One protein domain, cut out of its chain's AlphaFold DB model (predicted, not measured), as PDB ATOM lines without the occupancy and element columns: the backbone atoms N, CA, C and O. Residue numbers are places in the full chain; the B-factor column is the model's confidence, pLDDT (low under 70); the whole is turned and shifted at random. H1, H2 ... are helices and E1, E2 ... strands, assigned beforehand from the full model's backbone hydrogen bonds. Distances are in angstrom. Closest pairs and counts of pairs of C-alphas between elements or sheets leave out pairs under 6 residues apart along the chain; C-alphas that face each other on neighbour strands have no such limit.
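Overview. This is residues 2 to 43 of the 118 residues of an uncharacterized protein of Campylobacter jejuni subsp. doylei (UniProt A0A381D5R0). The printed part is a loose, flat and open chain with a small pair of strands, E1 and E2, near its middle, a strand hairpin of E3 and E4 towards one end of its longest axis, and a wide loop that holds the short helix H1 towards the other. Residues 14 to 19 stick out from this loop. The 42 residues printed include four named strands and one named helix, in the order E1, H1, E2, E3, E4; each of the two sheets has two antiparallel strands, E1 - E2 and E3 - E4. The class is mixed, helices and strands, although under half of the residues are in named elements. The whole is loose, with a radius of gyration of the C-alphas of 12.0 A, and spans 33 by 27 by 14 A.

Arrangement. E1, residues 6 to 8, and E2, residues 25 to 27, are antiparallel neighbours with 150 degrees between their directions. The C-alphas of Cys 8 and Ile 25 face each other at 4.3 A; N 7 and O 26 are within hydrogen-bond range at 3.0 A, and N 26 and O 7 at 2.8 A. H1, residues 18 to 22, comes between these strands along the chain; the closest C-alphas of E1 and H1 are those of Cys 8 and Ile 21, 6.8 A apart. Within H1 every O i to N i+4 pair is within hydrogen-bond range. E3, residues 31 to 33, and E4, residues 36 to 39, form a hairpin, antiparallel at 151 degrees. N 38 and O 31 are within hydrogen-bond range at 2.8 A, and N 36 and O 33 at 2.9 A. E2 and E3 meet only through their link. E4 is apart from E1, H1 and E2, and E3 is apart from E1 and H1.

Along the chain. E1 begins at C-alpha 6, (199.753, 150.396, 117.547), and is 7.0 A from first to last C-alpha. H1 begins at C-alpha 18, (189.592, 141.417, 110.398), and is 6.1 A long by the same measure. E2 is 6.9 A long and E3 is 6.6 A. E4, the longest strand with 4 residues, is 10.0 A long and ends at C-alpha 39, (206.416, 159.973, 117.200).

Size, cuts and confidence. The two C-alphas farthest apart are those of Lys 15 and Gly 35, at 34.2 A. The C-alphas of the first and last printed residues, Ile 2 and His 43, are 17.9 A apart. The printed part has no cut. The links H1 to E2, E2 to E3 and E3 to E4 are tight, and the link E1 to H1, with 9 residues, is short. The mean pLDDT of the printed part is 83.9; residues 2 to 3 are under 70.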
ATOM      1  N   ILE A   2     199.850 147.301 129.155       46.84
ATOM      2  CA  ILE A   2     200.908 147.414 128.144       46.84
ATOM      3  C   ILE A   2     200.328 148.339 127.079       46.84
ATOM      4  O   ILE A   2     199.424 147.929 126.355       46.84
ATOM      5  N   GLU A   3     200.763 149.595 127.061       62.75
ATOM      6  CA  GLU A   3     200.431 150.506 125.968       62.75
ATOM      7  C   GLU A   3     201.130 149.990 124.713       62.75
ATOM      8  O   GLU A   3     202.345 149.788 124.684       62.75
ATOM      9  N   THR A   4     200.337 149.655 123.700       78.81
ATOM     10  CA  THR A   4     200.863 149.204 122.419       78.81
ATOM     11  C   THR A   4     201.160 150.426 121.569       78.81
ATOM     12  O   THR A   4     200.317 151.307 121.465       78.81
ATOM     13  N   GLN A   5     202.298 150.446 120.869       85.75
ATOM     14  CA  GLN A   5     202.607 151.491 119.877       85.75
ATOM     15  C   GLN A   5     201.654 151.492 118.666       85.75
ATOM     16  O   GLN A   5     201.810 152.292 117.754       85.75
ATOM     17  N   TYR A   6     200.709 150.557 118.624       86.25
ATOM     18  CA  TYR A   6     199.753 150.396 117.547       86.25
ATOM     19  C   TYR A   6     198.363 150.794 118.019       86.25
ATOM     20  O   TYR A   6     197.935 150.361 119.090       86.25
ATOM     21  N   GLU A   7     197.640 151.536 117.187       85.81
ATOM     22  CA  GLU A   7     196.265 151.951 117.457       85.81
ATOM     23  C   GLU A   7     195.367 151.672 116.253       85.81
ATOM     24  O   GLU A   7     195.766 151.853 115.105       85.81
ATOM     25  N   CYS A   8     194.145 151.203 116.506       87.31
ATOM     26  CA  CYS A   8     193.145 151.012 115.462       87.31
ATOM     27  C   CYS A   8     192.252 152.253 115.375       87.31
ATOM     28  O   CYS A   8     191.371 152.428 116.209       87.31
ATOM     29  N   ILE A   9     192.403 153.049 114.316       87.56
ATOM     30  CA  ILE A   9     191.661 154.310 114.110       87.56
ATOM     31  C   ILE A   9     190.232 154.120 113.580       87.56
ATOM     32  O   ILE A   9     189.634 155.020 112.997       87.56
ATOM     33  N   LEU A  10     189.692 152.910 113.701       88.12
ATOM     34  CA  LEU A  10     188.384 152.565 113.169       88.12
ATOM     35  C   LEU A  10     187.324 152.660 114.267       88.12
ATOM     36  O   LEU A  10     187.321 151.845 115.187       88.12
ATOM     37  N   ASP A  11     186.368 153.575 114.100       83.12
ATOM     38  CA  ASP A  11     185.341 153.899 115.106       83.12
ATOM     39  C   ASP A  11     184.530 152.690 115.607       83.12
ATOM     40  O   ASP A  11     184.063 152.661 116.743       83.12
ATOM     41  N   ASN A  12     184.312 151.678 114.756       84.31
ATOM     42  CA  ASN A  12     183.508 150.505 115.102       84.31
ATOM     43  C   ASN A  12     184.167 149.179 114.708       84.31
ATOM     44  O   ASN A  12     183.831 148.556 113.695       84.31
ATOM     45  N   VAL A  13     185.082 148.729 115.563       83.06
ATOM     46  CA  VAL A  13     185.807 147.460 115.412       83.06
ATOM     47  C   VAL A  13     184.856 146.255 115.438       83.06
ATOM     48  O   VAL A  13     185.050 145.301 114.690       83.06
ATOM     49  N   SER A  14     183.777 146.313 116.230       81.19
ATOM     50  CA  SER A  14     182.872 145.171 116.468       81.19
ATOM     51  C   SER A  14     182.131 144.665 115.223       81.19
ATOM     52  O   SER A  14     181.766 143.494 115.154       81.19
ATOM     53  N   LYS A  15     181.914 145.535 114.228       82.50
ATOM     54  CA  LYS A  15     181.235 145.204 112.961       82.50
ATOM     55  C   LYS A  15     182.197 145.110 111.773       82.50
ATOM     56  O   LYS A  15     181.760 144.879 110.646       82.50
ATOM     57  N   ALA A  16     183.489 145.338 111.994       83.31
ATOM     58  CA  ALA A  16     184.493 145.349 110.943       83.31
ATOM     59  C   ALA A  16     185.050 143.942 110.692       83.31
ATOM     60  O   ALA A  16     185.243 143.150 111.611       83.31
ATOM     61  N   SER A  17     185.350 143.622 109.431       87.50
ATOM     62  CA  SER A  17     186.101 142.404 109.121       87.50
ATOM     63  C   SER A  17     187.540 142.527 109.626       87.50
ATOM     64  O   SER A  17     188.100 143.624 109.632       87.50
ATOM     65  N   CYS A  18     188.191 141.408 109.958       84.00
ATOM     66  CA  CYS A  18     189.592 141.417 110.398       84.00
ATOM     67  C   CYS A  18     190.516 142.126 109.398       84.00
ATOM     68  O   CYS A  18     191.403 142.873 109.789       84.00
ATOM     69  N   LYS A  19     190.265 141.959 108.091       84.56
ATOM     70  CA  LYS A  19     191.008 142.664 107.038       84.56
ATOM     71  C   LYS A  19     190.851 144.184 107.144       84.56
ATOM     72  O   LYS A  19     191.817 144.903 106.927       84.56
ATOM     73  N   LYS A  20     189.645 144.664 107.461       83.62
ATOM     74  CA  LYS A  20     189.373 146.093 107.639       83.62
ATOM     75  C   LYS A  20     190.049 146.625 108.902       83.62
ATOM     76  O   LYS A  20     190.646 147.687 108.835       83.62
ATOM     77  N   ILE A  21     190.010 145.872 110.000       81.00
ATOM     78  CA  ILE A  21     190.699 146.227 111.250       81.00
ATOM     79  C   ILE A  21     192.200 146.366 110.996       81.00
ATOM     80  O   ILE A  21     192.749 147.434 111.217       81.00
ATOM     81  N   LEU A  22     192.840 145.336 110.430       83.00
ATOM     82  CA  LEU A  22     194.280 145.340 110.144       83.00
ATOM     83  C   LEU A  22     194.706 146.492 109.224       83.00
ATOM     84  O   LEU A  22     195.765 147.070 109.425       83.00
ATOM     85  N   ALA A  23     193.879 146.843 108.235       84.44
ATOM     86  CA  ALA A  23     194.149 147.962 107.333       84.44
ATOM     87  C   ALA A  23     194.003 149.349 107.991       84.44
ATOM     88  O   ALA A  23     194.352 150.342 107.365       84.44
ATOM     89  N   ASN A  24     193.457 149.421 109.208       88.19
ATOM     90  CA  ASN A  24     193.266 150.656 109.977       88.19
ATOM     91  C   ASN A  24     194.071 150.646 111.285       88.19
ATOM     92  O   ASN A  24     193.804 151.453 112.172       88.19
ATOM     93  N   ILE A  25     195.037 149.735 111.424       87.25
ATOM     94  CA  ILE A  25     196.030 149.817 112.492       87.25
ATOM     95  C   ILE A  25     197.141 150.753 112.024       87.25
ATOM     96  O   ILE A  25     197.731 150.529 110.967       87.25
ATOM     97  N   ILE A  26     197.431 151.777 112.820       86.44
ATOM     98  CA  ILE A  26     198.546 152.701 112.619       86.44
ATOM     99  C   ILE A  26     199.634 152.446 113.662       86.44
ATOM    100  O   ILE A  26     199.336 152.027 114.778       86.44
ATOM    101  N   ASP A  27     200.892 152.684 113.292       87.62
ATOM    102  CA  ASP A  27     202.026 152.728 114.217       87.62
ATOM    103  C   ASP A  27     202.205 154.174 114.689       87.62
ATOM    104  O   ASP A  27     202.569 155.042 113.898       87.62
ATOM    105  N   LEU A  28     201.933 154.426 115.967       88.12
ATOM    106  CA  LEU A  28     201.990 155.744 116.595       88.12
ATOM    107  C   LEU A  28     203.419 156.291 116.720       88.12
ATOM    108  O   LEU A  28     203.588 157.488 116.934       88.12
ATOM    109  N   LYS A  29     204.445 155.440 116.591       88.38
ATOM    110  CA  LYS A  29     205.857 155.818 116.736       88.38
ATOM    111  C   LYS A  29     206.519 156.195 115.408       88.38
ATOM    112  O   LYS A  29     207.473 156.967 115.392       88.38
ATOM    113  N   ASN A  30     206.047 155.624 114.299       86.62
ATOM    114  CA  ASN A  30     206.695 155.714 112.986       86.62
ATOM    115  C   ASN A  30     205.776 156.361 111.935       86.62
ATOM    116  O   ASN A  30     205.561 155.804 110.855       86.62
ATOM    117  N   ILE A  31     205.218 157.533 112.247       86.12
ATOM    118  CA  ILE A  31     204.336 158.275 111.340       86.12
ATOM    119  C   ILE A  31     205.178 159.189 110.439       86.12
ATOM    120  O   ILE A  31     206.084 159.873 110.909       86.12
ATOM    121  N   ILE A  32     204.865 159.219 109.138       86.69
ATOM    122  CA  ILE A  32     205.481 160.135 108.168       86.69
ATOM    123  C   ILE A  32     204.378 160.928 107.470       86.69
ATOM    124  O   ILE A  32     203.534 160.341 106.791       86.69
ATOM    125  N   ILE A  33     204.397 162.253 107.618       79.56
ATOM    126  CA  ILE A  33     203.450 163.178 106.974       79.56
ATOM    127  C   ILE A  33     204.258 164.307 106.343       79.56
ATOM    128  O   ILE A  33     205.050 164.944 107.026       79.56
ATOM    129  N   ASP A  34     204.096 164.529 105.038       81.31
ATOM    130  CA  ASP A  34     204.757 165.610 104.287       81.31
ATOM    131  C   ASP A  34     206.284 165.712 104.502       81.31
ATOM    132  O   ASP A  34     206.872 166.787 104.435       81.31
ATOM    133  N   GLY A  35     206.942 164.572 104.746       78.25
ATOM    134  CA  GLY A  35     208.387 164.485 104.988       78.25
ATOM    135  C   GLY A  35     208.819 164.651 106.449       78.25
ATOM    136  O   GLY A  35     209.992 164.433 106.737       78.25
ATOM    137  N   TYR A  36     207.894 164.960 107.358       78.81
ATOM    138  CA  TYR A  36     208.133 165.024 108.799       78.81
ATOM    139  C   TYR A  36     207.981 163.648 109.445       78.81
ATOM    140  O   TYR A  36     207.016 162.929 109.171       78.81
ATOM    141  N   PHE A  37     208.902 163.306 110.344       87.00
ATOM    142  CA  PHE A  37     208.824 162.126 111.202       87.00
ATOM    143  C   PHE A  37     208.113 162.474 112.503       87.00
ATOM    144  O   PHE A  37     208.552 163.359 113.237       87.00
ATOM    145  N   ILE A  38     207.034 161.760 112.807       87.06
ATOM    146  CA  ILE A  38     206.191 162.012 113.973       87.06
ATOM    147  C   ILE A  38     206.171 160.762 114.855       87.06
ATOM    148  O   ILE A  38     205.835 159.667 114.401       87.06
ATOM    149  N   ASP A  39     206.510 160.959 116.127       90.56
ATOM    150  CA  ASP A  39     206.416 159.973 117.200       90.56
ATOM    151  C   ASP A  39     205.409 160.484 118.237       90.56
ATOM    152  O   ASP A  39     205.693 161.405 119.006       90.56
ATOM    153  N   LEU A  40     204.205 159.916 118.237       88.44
ATOM    154  CA  LEU A  40     203.140 160.287 119.168       88.44
ATOM    155  C   LEU A  40     203.295 159.623 120.541       88.44
ATOM    156  O   LEU A  40     202.664 160.082 121.485       88.44
ATOM    157  N   ILE A  41     204.130 158.585 120.670       89.12
ATOM    158  CA  ILE A  41     204.406 157.921 121.955       89.12
ATOM    159  C   ILE A  41     205.366 158.774 122.784       89.12
ATOM    160  O   ILE A  41     205.126 159.027 123.963       89.12
ATOM    161  N   ASP A  42     206.434 159.257 122.149       90.94
ATOM    162  CA  ASP A  42     207.462 160.071 122.805       90.94
ATOM    163  C   ASP A  42     207.226 161.588 122.637       90.94
ATOM    164  O   ASP A  42     208.007 162.409 123.131       90.94
ATOM    165  N   HIS A  43     206.139 161.967 121.961       91.94
ATOM    166  CA  HIS A  43     205.763 163.339 121.619       91.94
ATOM    167  C   HIS A  43     206.869 164.105 120.878       91.94
ATOM    168  O   HIS A  43     207.332 165.152 121.334       91.94
TER     169      HIS A  43